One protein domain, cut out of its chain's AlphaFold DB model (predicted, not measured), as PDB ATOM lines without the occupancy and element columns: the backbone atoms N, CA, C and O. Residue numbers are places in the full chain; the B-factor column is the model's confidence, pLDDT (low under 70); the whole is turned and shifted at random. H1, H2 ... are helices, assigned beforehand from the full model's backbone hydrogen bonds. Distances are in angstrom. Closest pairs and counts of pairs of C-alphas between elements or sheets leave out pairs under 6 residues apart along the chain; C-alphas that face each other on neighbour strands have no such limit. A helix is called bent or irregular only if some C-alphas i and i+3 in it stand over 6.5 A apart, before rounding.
ATOM      1  N   ASN A  49     -15.992   9.797  22.925       88.62
ATOM      2  CA  ASN A  49     -15.162   8.635  22.620       88.62
ATOM      3  C   ASN A  49     -14.705   8.577  21.149       88.62
ATOM      4  O   ASN A  49     -13.596   8.111  20.885       88.62
ATOM      5  N   SER A  50     -15.510   9.077  20.203       86.94
ATOM      6  CA  SER A  50     -15.160   9.107  18.778       86.94
ATOM      7  C   SER A  50     -14.329  10.325  18.377       86.94
ATOM      8  O   SER A  50     -13.785  10.318  17.288       86.94
ATOM      9  N   ILE A  51     -14.243  11.367  19.210       86.81
ATOM     10  CA  ILE A  51     -13.462  12.588  18.927       86.81
ATOM     11  C   ILE A  51     -12.053  12.475  19.513       86.81
ATOM     12  O   ILE A  51     -11.066  12.884  18.903       86.81
ATOM     13  N   VAL A  52     -11.953  11.942  20.733       86.62
ATOM     14  CA  VAL A  52     -10.698  11.933  21.491       86.62
ATOM     15  C   VAL A  52      -9.713  10.889  20.948       86.62
ATOM     16  O   VAL A  52      -8.508  11.099  21.073       86.62
ATOM     17  N   HIS A  53     -10.195   9.794  20.342       81.81
ATOM     18  CA  HIS A  53      -9.372   8.693  19.813       81.81
ATOM     19  C   HIS A  53      -8.252   8.269  20.785       81.81
ATOM     20  O   HIS A  53      -7.060   8.310  20.476       81.81
ATOM     21  N   LEU A  54      -8.641   7.929  22.018       85.69
ATOM     22  CA  LEU A  54      -7.717   7.497  23.064       85.69
ATOM     23  C   LEU A  54      -7.585   5.970  23.072       85.69
ATOM     24  O   LEU A  54      -8.524   5.262  23.442       85.69
ATOM     25  N   GLU A  55      -6.405   5.472  22.720       82.44
ATOM     26  CA  GLU A  55      -6.069   4.045  22.754       82.44
ATOM     27  C   GLU A  55      -5.502   3.660  24.132       82.44
ATOM     28  O   GLU A  55      -4.309   3.433  24.312       82.44
ATOM     29  N   HIS A  56      -6.377   3.624  25.145       86.56
ATOM     30  CA  HIS A  56      -6.036   3.192  26.506       86.56
ATOM     31  C   HIS A  56      -7.120   2.269  27.076       86.56
ATOM     32  O   HIS A  56      -8.310   2.538  26.921       86.56
ATOM     33  N   GLU A  57      -6.723   1.216  27.798       86.69
ATOM     34  CA  GLU A  57      -7.646   0.236  28.402       86.69
ATOM     35  C   GLU A  57      -8.657   0.895  29.368       86.69
ATOM     36  O   GLU A  57      -9.827   0.534  29.407       86.69
ATOM     37  N   PHE A  58      -8.225   1.945  30.076       90.44
ATOM     38  CA  PHE A  58      -9.051   2.760  30.977       90.44
ATOM     39  C   PHE A  58      -9.455   4.124  30.383       90.44
ATOM     40  O   PHE A  58      -9.602   5.100  31.122       90.44
ATOM     41  N   LYS A  59      -9.588   4.238  29.053       91.06
ATOM     42  CA  LYS A  59      -9.893   5.515  28.373       91.06
ATOM     43  C   LYS A  59     -11.102   6.250  28.959       91.06
ATOM     44  O   LYS A  59     -11.029   7.459  29.160       91.06
ATOM     45  N   ASP A  60     -12.169   5.527  29.308       92.75
ATOM     46  CA  ASP A  60     -13.399   6.141  29.806       92.75
ATOM     47  C   ASP A  60     -13.201   6.842  31.154       92.75
ATOM     48  O   ASP A  60     -13.784   7.899  31.385       92.75
ATOM     49  N   TYR A  61     -12.349   6.305  32.032       94.94
ATOM     50  CA  TYR A  61     -12.036   6.959  33.303       94.94
ATOM     51  C   TYR A  61     -11.388   8.317  33.057       94.94
ATOM     52  O   TYR A  61     -11.830   9.334  33.588       94.94
ATOM     53  N   TYR A  62     -10.364   8.346  32.210       93.69
ATOM     54  CA  TYR A  62      -9.617   9.567  31.951       93.69
ATOM     55  C   TYR A  62     -10.429  10.617  31.205       93.69
ATOM     56  O   TYR A  62     -10.395  11.789  31.578       93.69
ATOM     57  N   ILE A  63     -11.200  10.192  30.203       93.50
ATOM     58  CA  ILE A  63     -12.140  11.057  29.492       93.50
ATOM     59  C   ILE A  63     -13.146  11.662  30.478       93.50
ATOM     60  O   ILE A  63     -13.343  12.877  30.474       93.50
ATOM     61  N   TYR A  64     -13.725  10.851  31.369       94.50
ATOM     62  CA  TYR A  64     -14.693  11.333  32.350       94.50
ATOM     63  C   TYR A  64     -14.080  12.359  33.306       94.50
ATOM     64  O   TYR A  64     -14.615  13.458  33.435       94.50
ATOM     65  N   ILE A  65     -12.948  12.033  33.940       93.75
ATOM     66  CA  ILE A  65     -12.284  12.917  34.908       93.75
ATOM     67  C   ILE A  65     -11.956  14.282  34.294       93.75
ATOM     68  O   ILE A  65     -12.186  15.301  34.940       93.75
ATOM     69  N   VAL A  66     -11.413  14.309  33.074       91.62
ATOM     70  CA  VAL A  66     -10.899  15.549  32.471       91.62
ATOM     71  C   VAL A  66     -12.005  16.377  31.817       91.62
ATOM     72  O   VAL A  66     -11.976  17.608  31.918       91.62
ATOM     73  N   LEU A  67     -12.960  15.720  31.145       91.44
ATOM     74  CA  LEU A  67     -13.922  16.386  30.261       91.44
ATOM     75  C   LEU A  67     -15.346  16.464  30.823       91.44
ATOM     76  O   LEU A  67     -16.048  17.411  30.495       91.44
ATOM     77  N   LEU A  68     -15.794  15.516  31.654       93.50
ATOM     78  CA  LEU A  68     -17.208  15.422  32.062       93.50
ATOM     79  C   LEU A  68     -17.451  15.672  33.552       93.50
ATOM     80  O   LEU A  68     -18.489  16.224  33.917       93.50
ATOM     81  N   LYS A  69     -16.510  15.273  34.409       94.38
ATOM     82  CA  LYS A  69     -16.692  15.207  35.861       94.38
ATOM     83  C   LYS A  69     -17.131  16.534  36.463       94.38
ATOM     84  O   LYS A  69     -18.076  16.534  37.238       94.38
ATOM     85  N   ASP A  70     -16.498  17.648  36.103       92.81
ATOM     86  CA  ASP A  70     -16.821  18.957  36.691       92.81
ATOM     87  C   ASP A  70     -18.285  19.355  36.426       92.81
ATOM     88  O   ASP A  70     -18.996  19.802  37.330       92.81
ATOM     89  N   MET A  71     -18.769  19.131  35.199       92.19
ATOM     90  CA  MET A  71     -20.154  19.425  34.820       92.19
ATOM     91  C   MET A  71     -21.140  18.469  35.494       92.19
ATOM     92  O   MET A  71     -22.152  18.908  36.039       92.19
ATOM     93  N   VAL A  72     -20.835  17.168  35.487       95.25
ATOM     94  CA  VAL A  72     -21.690  16.140  36.094       95.25
ATOM     95  C   VAL A  72     -21.768  16.330  37.609       95.25
ATOM     96  O   VAL A  72     -22.867  16.376  38.152       95.25
ATOM     97  N   ASP A  73     -20.641  16.536  38.291       95.19
ATOM     98  CA  ASP A  73     -20.586  16.765  39.741       95.19
ATOM     99  C   ASP A  73     -21.349  18.027  40.150       95.19
ATOM    100  O   ASP A  73     -21.956  18.060  41.221       95.19
ATOM    101  N   THR A  74     -21.344  19.062  39.304       95.06
ATOM    102  CA  THR A  74     -22.153  20.265  39.531       95.06
ATOM    103  C   THR A  74     -23.636  19.899  39.576       95.06
ATOM    104  O   THR A  74     -24.311  20.210  40.554       95.06
ATOM    105  N   ILE A  75     -24.134  19.152  38.587       94.44
ATOM    106  CA  ILE A  75     -25.535  18.701  38.551       94.44
ATOM    107  C   ILE A  75     -25.838  17.753  39.724       94.44
ATOM    108  O   ILE A  75     -26.878  17.889  40.371       94.44
ATOM    109  N   ILE A  76     -24.926  16.826  40.042       94.50
ATOM    110  CA  ILE A  76     -25.069  15.886  41.163       94.50
ATOM    111  C   ILE A  76     -25.275  16.634  42.480       94.50
ATOM    112  O   ILE A  76     -26.219  16.329  43.212       94.50
ATOM    113  N   LYS A  77     -24.431  17.633  42.759       94.50
ATOM    114  CA  LYS A  77     -24.506  18.441  43.982       94.50
ATOM    115  C   LYS A  77     -25.762  19.305  44.019       94.50
ATOM    116  O   LYS A  77     -26.434  19.340  45.042       94.50
ATOM    117  N   THR A  78     -26.091  19.980  42.917       94.31
ATOM    118  CA  THR A  78     -27.235  20.902  42.858       94.31
ATOM    119  C   THR A  78     -28.576  20.188  43.034       94.31
ATOM    120  O   THR A  78     -29.461  20.725  43.692       94.31
ATOM    121  N   TYR A  79     -28.736  18.983  42.478       92.00
ATOM    122  CA  TYR A  79     -30.031  18.286  42.439       92.00
ATOM    123  C   TYR A  79     -30.082  17.005  43.285       92.00
ATOM    124  O   TYR A  79     -31.066  16.260  43.224       92.00
ATOM    125  N   GLY A  80     -29.043  16.736  44.084       91.44
ATOM    126  CA  GLY A  80     -28.999  15.631  45.042       91.44
ATOM    127  C   GLY A  80     -29.036  14.254  44.376       91.44
ATOM    128  O   GLY A  80     -29.983  13.488  44.577       91.44
ATOM    129  N   PHE A  81     -28.045  13.956  43.539       93.94
ATOM    130  CA  PHE A  81     -27.813  12.609  43.006       93.94
ATOM    131  C   PHE A  81     -26.728  11.875  43.798       93.94
ATOM    132  O   PHE A  81     -25.978  12.486  44.559       93.94
ATOM    133  N   VAL A  82     -26.632  10.558  43.611       94.44
ATOM    134  CA  VAL A  82     -25.553   9.768  44.208       94.44
ATOM    135  C   VAL A  82     -24.276   9.986  43.397       94.44
ATOM    136  O   VAL A  82     -24.290   9.970  42.165       94.44
ATOM    137  N   GLN A  83     -23.156  10.185  44.091       93.69
ATOM    138  CA  GLN A  83     -21.853  10.347  43.451       93.69
ATOM    139  C   GLN A  83     -21.511   9.112  42.599       93.69
ATOM    140  O   GLN A  83     -21.697   7.975  43.036       93.69
ATOM    141  N   ILE A  84     -20.991   9.322  41.386       94.81
ATOM    142  CA  ILE A  84     -20.627   8.215  40.491       94.81
ATOM    143  C   ILE A  84     -19.434   7.447  41.065       94.81
ATOM    144  O   ILE A  84     -18.381   8.029  41.329       94.81
ATOM    145  N   ALA A  85     -19.597   6.135  41.239       92.50
ATOM    146  CA  ALA A  85     -18.524   5.245  41.662       92.50
ATOM    147  C   ALA A  85     -17.506   5.070  40.525       92.50
ATOM    148  O   ALA A  85     -17.847   4.580  39.449       92.50
ATOM    149  N   LEU A  86     -16.256   5.479  40.765       93.06
ATOM    150  CA  LEU A  86     -15.180   5.440  39.775       93.06
ATOM    151  C   LEU A  86     -14.216   4.283  40.046       93.06
ATOM    152  O   LEU A  86     -13.789   4.082  41.182       93.06
ATOM    153  N   VAL A  87     -13.809   3.572  38.993       90.94
ATOM    154  CA  VAL A  87     -12.745   2.562  39.066       90.94
ATOM    155  C   VAL A  87     -11.422   3.227  38.707       90.94
ATOM    156  O   VAL A  87     -11.183   3.563  37.546       90.94
ATOM    157  N   ILE A  88     -10.570   3.443  39.711       90.12
ATOM    158  CA  ILE A  88      -9.300   4.158  39.547       90.12
ATOM    159  C   ILE A  88      -8.269   3.247  38.852       90.12
ATOM    160  O   ILE A  88      -7.949   2.176  39.380       90.12
ATOM    161  N   PRO A  89      -7.703   3.656  37.702       89.62
ATOM    162  CA  PRO A  89      -6.681   2.888  36.998       89.62
ATOM    163  C   PRO A  89      -5.369   2.803  37.781       89.62
ATOM    164  O   PRO A  89      -4.898   3.800  38.328       89.62
ATOM    165  N   LYS A  90      -4.714   1.636  37.751       86.19
ATOM    166  CA  LYS A  90      -3.345   1.473  38.282       86.19
ATOM    167  C   LYS A  90      -2.288   2.083  37.354       86.19
ATOM    168  O   LYS A  90      -1.286   2.623  37.818       86.19
ATOM    169  N   LYS A  91      -2.505   1.983  36.040       84.19
ATOM    170  CA  LYS A  91      -1.602   2.475  34.994       84.19
ATOM    171  C   LYS A  91      -1.953   3.917  34.642       84.19
ATOM    172  O   LYS A  91      -3.105   4.182  34.331       84.19
ATOM    173  N   LYS A  92      -0.971   4.824  34.682       85.25
ATOM    174  CA  LYS A  92      -1.142   6.240  34.310       85.25
ATOM    175  C   LYS A  92      -1.144   6.429  32.789       85.25
ATOM    176  O   LYS A  92      -0.486   5.679  32.070       85.25
ATOM    177  N   LEU A  93      -1.804   7.492  32.326       87.12
ATOM    178  CA  LEU A  93      -1.677   7.993  30.955       87.12
ATOM    179  C   LEU A  93      -0.236   8.399  30.637       87.12
ATOM    180  O   LEU A  93       0.446   8.987  31.481       87.12
ATOM    181  N   ASN A  94       0.181   8.166  29.393       87.31
ATOM    182  CA  ASN A  94       1.408   8.749  28.860       87.31
ATOM    183  C   ASN A  94       1.241  10.275  28.654       87.31
ATOM    184  O   ASN A  94       0.126  10.800  28.629       87.31
ATOM    185  N   GLY A  95       2.355  10.998  28.503       86.19
ATOM    186  CA  GLY A  95       2.325  12.458  28.348       86.19
ATOM    187  C   GLY A  95       1.604  12.934  27.079       86.19
ATOM    188  O   GLY A  95       0.924  13.955  27.111       86.19
ATOM    189  N   ALA A  96       1.692  12.180  25.977       86.31
ATOM    190  CA  ALA A  96       1.046  12.540  24.714       86.31
ATOM    191  C   ALA A  96      -0.488  12.517  24.819       86.31
ATOM    192  O   ALA A  96      -1.161  13.444  24.368       86.31
ATOM    193  N   ASP A  97      -1.043  11.496  25.467       88.19
ATOM    194  CA  ASP A  97      -2.479  11.345  25.678       88.19
ATOM    195  C   ASP A  97      -3.017  12.332  26.725       88.19
ATOM    196  O   ASP A  97      -4.141  12.817  26.586       88.19
ATOM    197  N   GLN A  98      -2.215  12.698  27.734       87.44
ATOM    198  CA  GLN A  98      -2.560  13.794  28.652       87.44
ATOM    199  C   GLN A  98      -2.704  15.120  27.898       87.44
ATOM    200  O   GLN A  98      -3.725  15.795  28.026       87.44
ATOM    201  N   ILE A  99      -1.722  15.459  27.055       85.88
ATOM    202  CA  ILE A  99      -1.771  16.661  26.211       85.88
ATOM    203  C   ILE A  99      -2.972  16.601  25.257       85.88
ATOM    204  O   ILE A  99      -3.648  17.611  25.049       85.88
ATOM    205  N   ARG A 100      -3.280  15.424  24.693       86.50
ATOM    206  CA  ARG A 100      -4.450  15.230  23.825       86.50
ATOM    207  C   ARG A 100      -5.751  15.575  24.554       86.50
ATOM    208  O   ARG A 100      -6.540  16.345  24.013       86.50
ATOM    209  N   LEU A 101      -5.962  15.062  25.768       88.56
ATOM    210  CA  LEU A 101      -7.165  15.340  26.565       88.56
ATOM    211  C   LEU A 101      -7.284  16.820  26.960       88.56
ATOM    212  O   LEU A 101      -8.350  17.411  26.795       88.56
ATOM    213  N   GLU A 102      -6.194  17.436  27.415       86.19
ATOM    214  CA  GLU A 102      -6.151  18.865  27.765       86.19
ATOM    215  C   GLU A 102      -6.482  19.766  26.566       86.19
ATOM    216  O   GLU A 102      -7.256  20.720  26.671       86.19
ATOM    217  N   ASN A 103      -5.954  19.435  25.385       85.94
ATOM    218  CA  ASN A 103      -6.270  20.159  24.155       85.94
ATOM    219  C   ASN A 103      -7.742  20.008  23.760       85.94
ATOM    220  O   ASN A 103      -8.356  20.978  23.307       85.94
ATOM    221  N   GLN A 104      -8.313  18.815  23.941       84.75
ATOM    222  CA  GLN A 104      -9.724  18.561  23.661       84.75
ATOM    223  C   GLN A 104     -10.640  19.327  24.619       84.75
ATOM    224  O   GLN A 104     -11.633  19.889  24.168       84.75
ATOM    225  N   LYS A 105     -10.268  19.483  25.898       80.81
ATOM    226  CA  LYS A 105     -11.025  20.291  26.876       80.81
ATOM    227  C   LYS A 105     -11.283  21.730  26.406       80.81
ATOM    228  O   LYS A 105     -12.306  22.309  26.754       80.81
ATOM    229  N   LYS A 106     -10.382  22.300  25.596       76.69
ATOM    230  CA  LYS A 106     -10.499  23.663  25.040       76.69
ATOM    231  C   LYS A 106     -11.233  23.736  23.696       76.69
ATOM    232  O   LYS A 106     -11.634  24.825  23.301       76.69
ATOM    233  N   LYS A 107     -11.345  22.617  22.974       76.75
ATOM    234  CA  LYS A 107     -11.862  22.551  21.593       76.75
ATOM    235  C   LYS A 107     -13.194  21.816  21.461       76.75
ATOM    236  O   LYS A 107     -13.792  21.874  20.392       76.75
ATOM    237  N   LEU A 108     -13.636  21.101  22.493       72.12
ATOM    238  CA  LEU A 108     -14.858  20.310  22.429       72.12
ATOM    239  C   LEU A 108     -16.087  21.223  22.360       72.12
ATOM    240  O   LEU A 108     -16.510  21.790  23.365       72.12
ATOM    241  N   THR A 109     -16.685  21.319  21.181       67.56
ATOM    242  CA  THR A 109     -18.010  21.906  20.982       67.56
ATOM    243  C   THR A 109     -18.800  20.963  20.082       67.56
ATOM    244  O   THR A 109     -18.288  20.538  19.051       67.56
ATOM    245  N   ASP A 110     -20.010  20.607  20.514       79.50
ATOM    246  CA  ASP A 110     -20.990  19.750  19.828       79.50
ATOM    247  C   ASP A 110     -20.691  18.235  19.798       79.50
ATOM    248  O   ASP A 110     -20.031  17.686  18.919       79.50
ATOM    249  N   ASN A 111     -21.246  17.525  20.783       91.44
ATOM    250  CA  ASN A 111     -21.332  16.063  20.830       91.44
ATOM    251  C   ASN A 111     -22.533  15.634  21.689       91.44
ATOM    252  O   ASN A 111     -23.123  16.449  22.402       91.44
ATOM    253  N   ILE A 112     -22.872  14.346  21.639       95.25
ATOM    254  CA  ILE A 112     -24.049  13.798  22.325       95.25
ATOM    255  C   ILE A 112     -24.013  14.017  23.837       95.25
ATOM    256  O   ILE A 112     -25.025  14.430  24.400       95.25
ATOM    257  N   GLU A 113     -22.885  13.775  24.508       95.06
ATOM    258  CA  GLU A 113     -22.775  13.934  25.960       95.06
ATOM    259  C   GLU A 113     -23.111  15.369  26.401       95.06
ATOM    260  O   GLU A 113     -23.897  15.572  27.330       95.06
ATOM    261  N   TYR A 114     -22.586  16.374  25.696       92.81
ATOM    262  CA  TYR A 114     -22.882  17.782  25.983       92.81
ATOM    263  C   TYR A 114     -24.321  18.161  25.617       92.81
ATOM    264  O   TYR A 114     -24.966  18.892  26.372       92.81
ATOM    265  N   THR A 115     -24.865  17.630  24.518       95.19
ATOM    266  CA  THR A 115     -26.282  17.801  24.171       95.19
ATOM    267  C   THR A 115     -27.187  17.248  25.273       95.19
ATOM    268  O   THR A 115     -28.115  17.931  25.706       95.19
ATOM    269  N   MET A 116     -26.897  16.052  25.793       97.06
ATOM    270  CA  MET A 116     -27.650  15.457  26.900       97.06
ATOM    271  C   MET A 116     -27.543  16.301  28.177       97.06
ATOM    272  O   MET A 116     -28.553  16.538  28.835       97.06
ATOM    273  N   LEU A 117     -26.357  16.820  28.507       95.44
ATOM    274  CA  LEU A 117     -26.185  17.733  29.645       95.44
ATOM    275  C   LEU A 117     -27.003  19.025  29.484       95.44
ATOM    276  O   LEU A 117     -27.672  19.446  30.428       95.44
ATOM    277  N   SER A 118     -27.009  19.625  28.290       94.50
ATOM    278  CA  SER A 118     -27.813  20.816  27.977       94.50
ATOM    279  C   SER A 118     -29.316  20.545  28.103       94.50
ATOM    280  O   SER A 118     -30.046  21.322  28.722       94.50
ATOM    281  N   ILE A 119     -29.791  19.403  27.597       95.81
ATOM    282  CA  ILE A 119     -31.194  18.989  27.733       95.81
ATOM    283  C   ILE A 119     -31.557  18.763  29.211       95.81
ATOM    284  O   ILE A 119     -32.630  19.184  29.637       95.81
ATOM    285  N   ILE A 120     -30.670  18.173  30.022       96.25
ATOM    286  CA  ILE A 120     -30.879  18.017  31.475       96.25
ATOM    287  C   ILE A 120     -30.990  19.378  32.175       96.25
ATOM    288  O   ILE A 120     -31.849  19.566  33.036       96.25
ATOM    289  N   GLN A 121     -30.165  20.358  31.802       93.75
ATOM    290  CA  GLN A 121     -30.283  21.714  32.346       93.75
ATOM    291  C   GLN A 121     -31.632  22.352  31.988       93.75
ATOM    292  O   GLN A 121     -32.275  22.962  32.846       93.75
ATOM    293  N   GLN A 122     -32.102  22.177  30.748       93.81
ATOM    294  CA  GLN A 122     -33.426  22.645  30.326       93.81
ATOM    295  C   GLN A 122     -34.553  21.921  31.071       93.81
ATOM    296  O   GLN A 122     -35.498  22.571  31.515       93.81
ATOM    297  N   PHE A 123     -34.421  20.610  31.294       94.75
ATOM    298  CA  PHE A 123     -35.343  19.831  32.119       94.75
ATOM    299  C   PHE A 123     -35.485  20.432  33.522       94.75
ATOM    300  O   PHE A 123     -36.603  20.677  33.970       94.75
ATOM    301  N   PHE A 124     -34.374  20.727  34.202       92.81
ATOM    302  CA  PHE A 124     -34.424  21.307  35.545       92.81
ATOM    303  C   PHE A 124     -34.941  22.745  35.569       92.81
ATOM    304  O   PHE A 124     -35.641  23.125  36.509       92.81
ATOM    305  N   LYS A 125     -34.640  23.538  34.537       90.94
ATOM    306  CA  LYS A 125     -35.205  24.881  34.377       90.94
ATOM    307  C   LYS A 125     -36.727  24.830  34.259       90.94
ATOM    308  O   LYS A 125     -37.409  25.604  34.926       90.94
ATOM    309  N   GLU A 126     -37.252  23.908  33.451       89.38
ATOM    310  CA  GLU A 126     -38.695  23.706  33.342       89.38
ATOM    311  C   GLU A 126     -39.284  23.156  34.633       89.38
ATOM    312  O   GLU A 126     -40.321  23.646  35.039       89.38
ATOM    313  N   LEU A 127     -38.614  22.223  35.318       87.19
ATOM    314  CA  LEU A 127     -39.072  21.674  36.598       87.19
ATOM    315  C   LEU A 127     -39.233  22.757  37.680       87.19
ATOM    316  O   LEU A 127     -40.143  22.673  38.501       87.19
ATOM    317  N   ALA A 128     -38.349  23.759  37.686       82.94
ATOM    318  CA  ALA A 128     -38.401  24.888  38.615       82.94
ATOM    319  C   ALA A 128     -39.452  25.943  38.227       82.94
ATOM    320  O   ALA A 128     -39.928  26.694  39.077       82.94
ATOM    321  N   SER A 129     -39.812  26.022  36.947       73.75
ATOM    322  CA  SER A 129     -40.876  26.898  36.464       73.75
ATOM    323  C   SER A 129     -42.222  26.165  36.487       73.75
ATOM    324  O   SER A 129     -42.294  24.967  36.274       73.75
ATOM    325  N   SER A 130     -43.349  26.850  36.645       60.47
ATOM    326  CA  SER A 130     -44.675  26.227  36.454       60.47
ATOM    327  C   SER A 130     -44.977  25.858  34.984       60.47
ATOM    328  O   SER A 130     -46.130  25.602  34.625       60.47
ATOM    329  N   LYS A 131     -43.963  25.864  34.103       57.00
ATOM    330  CA  LYS A 131     -44.103  25.591  32.676       57.00
ATOM    331  C   LYS A 131     -44.002  24.095  32.388       57.00
ATOM    332  O   LYS A 131     -43.183  23.345  32.911       57.00
ATOM    333  N   LYS A 132     -44.922  23.672  31.528       68.38
ATOM    334  CA  LYS A 132     -45.220  22.286  31.185       68.38
ATOM    335  C   LYS A 132     -44.330  21.859  30.014       68.38
ATOM    336  O   LYS A 132     -44.821  21.825  28.898       68.38
ATOM    337  N   LYS A 133     -43.015  21.666  30.189       85.81
ATOM    338  CA  LYS A 133     -42.137  21.048  29.153       85.81
ATOM    339  C   LYS A 133     -41.126  20.023  29.669       85.81
ATOM    340  O   LYS A 133     -40.348  19.493  28.880       85.81
ATOM    341  N   LYS A 134     -41.159  19.666  30.955       92.12
ATOM    342  CA  LYS A 134     -40.204  18.699  31.523       92.12
ATOM    343  C   LYS A 134     -40.310  17.310  30.862       92.12
ATOM    344  O   LYS A 134     -39.278  16.716  30.568       92.12
ATOM    345  N   GLU A 135     -41.511  16.824  30.537       93.44
ATOM    346  CA  GLU A 135     -41.697  15.511  29.902       93.44
ATOM    347  C   GLU A 135     -41.066  15.450  28.500       93.44
ATOM    348  O   GLU A 135     -40.492  14.428  28.137       93.44
ATOM    349  N   PHE A 136     -41.086  16.553  27.742       94.75
ATOM    350  CA  PHE A 136     -40.412  16.649  26.440       94.75
ATOM    351  C   PHE A 136     -38.899  16.440  26.567       94.75
ATOM    352  O   PHE A 136     -38.315  15.599  25.885       94.75
ATOM    353  N   TYR A 137     -38.254  17.176  27.477       95.75
ATOM    354  CA  TYR A 137     -36.813  17.045  27.688       95.75
ATOM    355  C   TYR A 137     -36.443  15.678  28.269       95.75
ATOM    356  O   TYR A 137     -35.447  15.090  27.853       95.75
ATOM    357  N   PHE A 138     -37.260  15.141  29.180       96.06
ATOM    358  CA  PHE A 138     -37.050  13.809  29.741       96.06
ATOM    359  C   PHE A 138     -37.132  12.718  28.665       96.06
ATOM    360  O   PHE A 138     -36.233  11.884  28.570       96.06
ATOM    361  N   TYR A 139     -38.141  12.780  27.789       96.19
ATOM    362  CA  TYR A 139     -38.259  11.892  26.633       96.19
ATOM    363  C   TYR A 139     -37.023  11.960  25.729       96.19
ATOM    364  O   TYR A 139     -36.480  10.922  25.349       96.19
ATOM    365  N   ASN A 140     -36.521  13.166  25.453       96.56
ATOM    366  CA  ASN A 140     -35.333  13.349  24.622       96.56
ATOM    367  C   ASN A 140     -34.079  12.711  25.241       96.56
ATOM    368  O   ASN A 140     -33.283  12.103  24.524       96.56
ATOM    369  N   ILE A 141     -33.916  12.786  26.567       97.56
ATOM    370  CA  ILE A 141     -32.834  12.084  27.275       97.56
ATOM    371  C   ILE A 141     -32.989  10.570  27.163       97.56
ATOM    372  O   ILE A 141     -32.012   9.900  26.829       97.56
ATOM    373  N   CYS A 142     -34.189  10.028  27.391       96.88
ATOM    374  CA  CYS A 142     -34.442   8.593  27.244       96.88
ATOM    375  C   CYS A 142     -34.134   8.110  25.818       96.88
ATOM    376  O   CYS A 142     -33.486   7.077  25.640       96.88
ATOM    377  N   TYR A 143     -34.533   8.884  24.805       95.69
ATOM    378  CA  TYR A 143     -34.255   8.581  23.403       95.69
ATOM    379  C   TYR A 143     -32.749   8.540  23.107       95.69
ATOM    380  O   TYR A 143     -32.251   7.546  22.567       95.69
ATOM    381  N   LEU A 144     -32.001   9.582  23.492       96.62
ATOM    382  CA  LEU A 144     -30.550   9.637  23.277       96.62
ATOM    383  C   LEU A 144     -29.819   8.544  24.058       96.62
ATOM    384  O   LEU A 144     -28.945   7.881  23.503       96.62
ATOM    385  N   TYR A 145     -30.217   8.295  25.307       96.75
ATOM    386  CA  TYR A 145     -29.669   7.214  26.120       96.75
ATOM    387  C   TYR A 145     -29.843   5.860  25.425       96.75
ATOM    388  O   TYR A 145     -28.866   5.148  25.201       96.75
ATOM    389  N   ASN A 146     -31.063   5.517  25.002       94.44
ATOM    390  CA  ASN A 146     -31.329   4.243  24.334       94.44
ATOM    391  C   ASN A 146     -30.589   4.103  22.995       94.44
ATOM    392  O   ASN A 146     -30.199   2.993  22.630       94.44
ATOM    393  N   THR A 147     -30.348   5.217  22.302       93.38
ATOM    394  CA  THR A 147     -29.685   5.246  20.991       93.38
ATOM    395  C   THR A 147     -28.155   5.145  21.085       93.38
ATOM    396  O   THR A 147     -27.536   4.458  20.268       93.38
ATOM    397  N   TYR A 148     -27.540   5.799  22.077       95.19
ATOM    398  CA  TYR A 148     -26.085   5.987  22.154       95.19
ATOM    399  C   TYR A 148     -25.402   5.241  23.315       95.19
ATOM    400  O   TYR A 148     -24.175   5.153  23.316       95.19
ATOM    401  N   LYS A 149     -26.133   4.652  24.279       95.25
ATOM    402  CA  LYS A 149     -25.549   4.028  25.495       95.25
ATOM    403  C   LYS A 149     -24.390   3.053  25.258       95.25
ATOM    404  O   LYS A 149     -23.555   2.915  26.142       95.25
ATOM    405  N   SER A 150     -24.334   2.372  24.112       92.75
ATOM    406  CA  SER A 150     -23.271   1.409  23.790       92.75
ATOM    407  C   SER A 150     -21.937   2.053  23.402       92.75
ATOM    408  O   SER A 150     -20.923   1.363  23.410       92.75
ATOM    409  N   ILE A 151     -21.928   3.341  23.042       92.94
ATOM    410  CA  ILE A 151     -20.734   4.062  22.568       92.94
ATOM    411  C   ILE A 151     -20.362   5.280  23.428       92.94
ATOM    412  O   ILE A 151     -19.256   5.810  23.292       92.94
ATOM    413  N   LEU A 152     -21.256   5.709  24.323       95.44
ATOM    414  CA  LEU A 152     -20.992   6.766  25.300       95.44
ATOM    415  C   LEU A 152     -19.984   6.326  26.366       95.44
ATOM    416  O   LEU A 152     -19.772   5.140  26.617       95.44
ATOM    417  N   ASN A 153     -19.413   7.314  27.049       95.31
ATOM    418  CA  ASN A 153     -18.576   7.089  28.219       95.31
ATOM    419  C   ASN A 153     -19.333   6.341  29.337       95.31
ATOM    420  O   ASN A 153     -20.398   6.784  29.771       95.31
ATOM    421  N   ILE A 154     -18.757   5.256  29.866       95.56
ATOM    422  CA  ILE A 154     -19.444   4.387  30.842       95.56
ATOM    423  C   ILE A 154     -19.887   5.115  32.125       95.56
ATOM    424  O   ILE A 154     -20.977   4.855  32.632       95.56
ATOM    425  N   TYR A 155     -19.096   6.064  32.634       96.75
ATOM    426  CA  TYR A 155     -19.416   6.799  33.863       96.75
ATOM    427  C   TYR A 155     -20.513   7.837  33.622       96.75
ATOM    428  O   TYR A 155     -21.370   8.061  34.478       96.75
ATOM    429  N   PHE A 156     -20.537   8.421  32.425       97.00
ATOM    430  CA  PHE A 156     -21.637   9.272  31.990       97.00
ATOM    431  C   PHE A 156     -22.944   8.486  31.845       97.00
ATOM    432  O   PHE A 156     -23.984   8.929  32.323       97.00
ATOM    433  N   VAL A 157     -22.893   7.279  31.271       97.38
ATOM    434  CA  VAL A 157     -24.052   6.372  31.172       97.38
ATOM    435  C   VAL A 157     -24.623   6.054  32.557       97.38
ATOM    436  O   VAL A 157     -25.840   6.094  32.730       97.38
ATOM    437  N   MET A 158     -23.768   5.807  33.558       97.06
ATOM    438  CA  MET A 158     -24.209   5.604  34.947       97.06
ATOM    439  C   MET A 158     -24.968   6.819  35.492       97.06
ATOM    440  O   MET A 158     -26.015   6.651  36.117       97.06
ATOM    441  N   PHE A 159     -24.475   8.034  35.238       97.88
ATOM    442  CA  PHE A 159     -25.151   9.267  35.641       97.88
ATOM    443  C   PHE A 159     -26.518   9.429  34.960       97.88
ATOM    444  O   PHE A 159     -27.520   9.650  35.640       97.88
ATOM    445  N   ILE A 160     -26.587   9.261  33.637       97.88
ATOM    446  CA  ILE A 160     -27.853   9.380  32.899       97.88
ATOM    447  C   ILE A 160     -28.867   8.335  33.366       97.88
ATOM    448  O   ILE A 160     -30.042   8.656  33.531       97.88
ATOM    449  N   LYS A 161     -28.431   7.101  33.634       97.19
ATOM    450  CA  LYS A 161     -29.315   6.065  34.171       97.19
ATOM    451  C   LYS A 161     -29.897   6.472  35.529       97.19
ATOM    452  O   LYS A 161     -31.105   6.384  35.703       97.19
ATOM    453  N   GLN A 162     -29.078   6.998  36.447       97.25
ATOM    454  CA  GLN A 162     -29.583   7.526  37.723       97.25
ATOM    455  C   GLN A 162     -30.599   8.661  37.526       97.25
ATOM    456  O   GLN A 162     -31.597   8.726  38.243       97.25
ATOM    457  N   PHE A 163     -30.360   9.552  36.558       97.12
ATOM    458  CA  PHE A 163     -31.307  10.605  36.192       97.12
ATOM    459  C   PHE A 163     -32.651  10.029  35.721       97.12
ATOM    460  O   PHE A 163     -33.698  10.440  36.223       97.12
ATOM    461  N   ILE A 164     -32.630   9.052  34.810       97.00
ATOM    462  CA  ILE A 164     -33.837   8.389  34.299       97.00
ATOM    463  C   ILE A 164     -34.583   7.681  35.438       97.00
ATOM    464  O   ILE A 164     -35.776   7.925  35.633       97.00
ATOM    465  N   ASP A 165     -33.887   6.872  36.236       95.62
ATOM    466  CA  ASP A 165     -34.482   6.094  37.326       95.62
ATOM    467  C   ASP A 165     -35.144   7.003  38.383       95.62
ATOM    468  O   ASP A 165     -36.236   6.703  38.865       95.62
ATOM    469  N   LYS A 166     -34.537   8.158  38.700       95.50
ATOM    470  CA  LYS A 166     -35.069   9.115  39.688       95.50
ATOM    471  C   LYS A 166     -36.380   9.774  39.252       95.50
ATOM    472  O   LYS A 166     -37.232  10.039  40.099       95.50
ATOM    473  N   TYR A 167     -36.535  10.086  37.964       94.06
ATOM    474  CA  TYR A 167     -37.637  10.932  37.488       94.06
ATOM    475  C   TYR A 167     -38.725  10.197  36.705       94.06
ATOM    476  O   TYR A 167     -39.811  10.761  36.558       94.06
ATOM    477  N   THR A 168     -38.500   8.952  36.271       93.56
ATOM    478  CA  THR A 168     -39.457   8.175  35.454       93.56
ATOM    479  C   THR A 168     -40.873   8.172  36.043       93.56
ATOM    480  O   THR A 168     -41.824   8.517  35.346       93.56
ATOM    481  N   SER A 169     -41.020   7.880  37.340       90.56
ATOM    482  CA  SER A 169     -42.329   7.789  38.013       90.56
ATOM    483  C   SER A 169     -43.049   9.133  38.189       90.56
ATOM    484  O   SER A 169     -44.220   9.157  38.553       90.56
ATOM    485  N   SER A 170     -42.364  10.259  37.966       90.12
ATOM    486  CA  SER A 170     -42.916  11.617  38.121       90.12
ATOM    487  C   SER A 170     -43.432  12.236  36.812       90.12
ATOM    488  O   SER A 170     -43.863  13.395  36.807       90.12
ATOM    489  N   MET A 171     -43.342  11.493  35.703       92.56
ATOM    490  CA  MET A 171     -43.762  11.937  34.373       92.56
ATOM    491  C   MET A 171     -45.269  11.785  34.181       92.56
ATOM    492  O   MET A 171     -45.848  10.753  34.516       92.56
ATOM    493  N   ASN A 172     -45.904  12.802  33.597       92.00
ATOM    494  CA  ASN A 172     -47.330  12.776  33.301       92.00
ATOM    495  C   ASN A 172     -47.604  12.265  31.872       92.00
ATOM    496  O   ASN A 172     -47.432  12.992  30.892       92.00
ATOM    497  N   MET A 173     -48.074  11.018  31.767       93.50
ATOM    498  CA  MET A 173     -48.378  10.364  30.484       93.50
ATOM    499  C   MET A 173     -49.557  11.014  29.760       93.50
ATOM    500  O   MET A 173     -49.507  11.195  28.546       93.50
ATOM    501  N   LEU A 174     -50.597  11.417  30.496       92.69
ATOM    502  CA  LEU A 174     -51.754  12.111  29.930       92.69
ATOM    503  C   LEU A 174     -51.319  13.406  29.240       92.69
ATOM    504  O   LEU A 174     -51.656  13.648  28.083       92.69
ATOM    505  N   TRP A 175     -50.518  14.205  29.939       91.88
ATOM    506  CA  TRP A 175     -50.012  15.464  29.416       91.88
ATOM    507  C   TRP A 175     -49.078  15.262  28.212       91.88
ATOM    508  O   TRP A 175     -49.107  16.049  27.265       91.88
ATOM    509  N   PHE A 176     -48.291  14.183  28.201       94.12
ATOM    510  CA  PHE A 176     -47.497  13.812  27.031       94.12
ATOM    511  C   PHE A 176     -48.388  13.526  25.812       94.12
ATOM    512  O   PHE A 176     -48.150  14.081  24.740       94.12
ATOM    513  N   ILE A 177     -49.447  12.719  25.978       94.69
ATOM    514  CA  ILE A 177     -50.388  12.379  24.897       94.69
ATOM    515  C   ILE A 177     -51.117  13.632  24.381       94.69
ATOM    516  O   ILE A 177     -51.260  13.791  23.168       94.69
ATOM    517  N   GLU A 178     -51.483  14.572  25.258       93.31
ATOM    518  CA  GLU A 178     -52.056  15.877  24.872       93.31
ATOM    519  C   GLU A 178     -51.130  16.711  23.969       93.31
ATOM    520  O   GLU A 178     -51.611  17.552  23.212       93.31
ATOM    521  N   ASN A 179     -49.816  16.472  24.018       93.31
ATOM    522  CA  ASN A 179     -48.797  17.228  23.284       93.31
ATOM    523  C   ASN A 179     -48.061  16.377  22.234       93.31
ATOM    524  O   ASN A 179     -46.960  16.729  21.802       93.31
ATOM    525  N   THR A 180     -48.685  15.282  21.784       92.56
ATOM    526  CA  THR A 180     -48.130  14.326  20.806       92.56
ATOM    527  C   THR A 180     -47.557  15.001  19.553       92.56
ATOM    528  O   THR A 180     -46.466  14.645  19.111       92.56
ATOM    529  N   GLU A 181     -48.233  16.015  19.003       89.31
ATOM    530  CA  GLU A 181     -47.766  16.741  17.811       89.31
ATOM    531  C   GLU A 181     -46.386  17.392  18.027       89.31
ATOM    532  O   GLU A 181     -45.508  17.336  17.165       89.31
ATOM    533  N   THR A 182     -46.154  17.973  19.207       89.62
ATOM    534  CA  THR A 182     -44.866  18.600  19.541       89.62
ATOM    535  C   THR A 182     -43.819  17.572  19.966       89.62
ATOM    536  O   THR A 182     -42.648  17.705  19.623       89.62
ATOM    537  N   PHE A 183     -44.208  16.553  20.740       92.00
ATOM    538  CA  PHE A 183     -43.239  15.657  21.389       92.00
ATOM    539  C   PHE A 183     -42.835  14.470  20.527       92.00
ATOM    540  O   PHE A 183     -41.759  13.912  20.741       92.00
ATOM    541  N   ILE A 184     -43.661  14.112  19.544       89.56
ATOM    542  CA  ILE A 184     -43.416  13.004  18.626       89.56
ATOM    543  C   ILE A 184     -43.314  13.510  17.182       89.56
ATOM    544  O   ILE A 184     -42.288  13.302  16.548       89.56
ATOM    545  N   GLU A 185     -44.329  14.191  16.644       84.62
ATOM    546  CA  GLU A 185     -44.343  14.499  15.201       84.62
ATOM    547  C   GLU A 185     -43.333  15.577  14.774       84.62
ATOM    548  O   GLU A 185     -42.768  15.468  13.694       84.62
ATOM    549  N   SER A 186     -43.087  16.606  15.589       84.94
ATOM    550  CA  SER A 186     -42.185  17.729  15.249       84.94
ATOM    551  C   SER A 186     -40.899  17.771  16.085       84.94
ATOM    552  O   SER A 186     -40.178  18.770  16.097       84.94
ATOM    553  N   ASN A 187     -40.590  16.683  16.791       89.12
ATOM    554  CA  ASN A 187     -39.468  16.640  17.716       89.12
ATOM    555  C   ASN A 187     -38.137  16.366  17.000       89.12
ATOM    556  O   ASN A 187     -37.870  15.248  16.562       89.12
ATOM    557  N   SER A 188     -37.247  17.362  16.977       89.31
ATOM    558  CA  SER A 188     -35.921  17.260  16.349       89.31
ATOM    559  C   SER A 188     -35.001  16.193  16.946       89.31
ATOM    560  O   SER A 188     -33.978  15.859  16.349       89.31
ATOM    561  N   ILE A 189     -35.353  15.591  18.087       91.19
ATOM    562  CA  ILE A 189     -34.561  14.511  18.678       91.19
ATOM    563  C   ILE A 189     -34.401  13.306  17.743       91.19
ATOM    564  O   ILE A 189     -33.379  12.624  17.790       91.19
ATOM    565  N   PHE A 190     -35.368  13.058  16.854       87.81
ATOM    566  CA  PHE A 190     -35.307  11.934  15.921       87.81
ATOM    567  C   PHE A 190     -34.266  12.118  14.810       87.81
ATOM    568  O   PHE A 190     -33.907  11.131  14.164       87.81
ATOM    569  N   ASP A 191     -33.727  13.330  14.628       87.19
ATOM    570  CA  ASP A 191     -32.604  13.579  13.715       87.19
ATOM    571  C   ASP A 191     -31.331  12.870  14.195       87.19
ATOM    572  O   ASP A 191     -30.497  12.478  13.383       87.19
ATOM    573  N   TYR A 192     -31.223  12.604  15.504       90.12
ATOM    574  CA  TYR A 192     -30.118  11.867  16.118       90.12
ATOM    575  C   TYR A 192     -30.163  10.354  15.867       90.12
ATOM    576  O   TYR A 192     -29.281   9.639  16.355       90.12
ATOM    577  N   LYS A 193     -31.152   9.837  15.121       88.69
ATOM    578  CA  LYS A 193     -31.209   8.415  14.761       88.69
ATOM    579  C   LYS A 193     -29.980   8.041  13.905       88.69
ATOM    580  O   LYS A 193     -29.740   8.687  12.884       88.69
ATOM    581  N   PRO A 194     -29.214   6.993  14.262       90.12
ATOM    582  CA  PRO A 194     -28.140   6.501  13.409       90.12
ATOM    583  C   PRO A 194     -28.696   5.925  12.106       90.12
ATOM    584  O   PRO A 194     -29.808   5.395  12.056       90.12
TER     585      PRO A 194
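AT A GLANCE: This is residues 49 to 194 of the 786 residues of an uncharacterized protein of viral metagenome (UniProt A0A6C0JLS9). Helices H4, H5 and H6 make the body of an elongated domain, their centres in a triangle and their directions alternating. At one end of the long axis lie H1, H3 and arm H2a of a bent helix; at the other lie H7 and H8, and H9 folds back to H5. The 146 printed residues hold nine named helices, H1 to H9 in chain order, and no named strand: all helix. The whole is compact, with a radius of gyration of the C-alphas of 16.8 A and spans of 54 by 32 by 24 A.

HOW THE PARTS SIT: H1, residues 49 to 52, only just touches H3, residues 95 to 107, with 3 pairs of C-alphas within 8 A, closest Val 52 and Gln 104 at 7.0 A. H2, residues 59 to 79, is one helix by its hydrogen bonds but bent: C-alphas 67 and 70 are 7.5 A apart, and arms H2a, residues 59 to 67, and H2b, residues 70 to 79, stand about perpendicular at 74 degrees. H2a touches H3, closest C-alphas Leu 67 and Lys 105 at 5.9 A. H4, residues 112 to 128, and H5, residues 134 to 148, form a hairpin, closest C-alphas Phe 123 and Lys 134 at 5.0 A, with a shallow tilt of 18 degrees. H5, the hub, also touches H6, residues 154 to 170, at Cys 142 and Ile 164, and H9, residues 188 to 192, at Asn 140 and Ile 189, the closest C-alphas being 7.1 A and 6.1 A apart. H7, residues 173 to 178, and H8, residues 180 to 185, are close to H5 but not clearly touching, closest C-alphas 6.7 A and 5.9 A away. O i to N i+4 pairs are all within hydrogen-bond range in H2a, H2b, H4, H5, H7 and H8, but 8 of 9 in H3, 11 of 13 in H6 and 0 of 1 in H9, whose O i to N i+3 pairs number 2, both within range; H1 is too short for one.

IN THESE COORDINATES: H1 begins at C-alpha 49 (-15.162, 8.635, 22.620), and H9 ends at C-alpha 192 (-30.118, 11.867, 16.118). From first to last C-alpha H4 measures 24.4 A, H5 21.2 A and H6 25.6 A; H6 is irregular, C-alphas 166 and 169 being 7.6 A apart.

THE WHOLE: The C-alphas farthest apart, Gly 95 and Glu 178, are 54.6 A apart. The printed part has no cut; the long link is H2 to H3, residues 80 to 94. Residues 109 and 130 to 132 are under pLDDT 70.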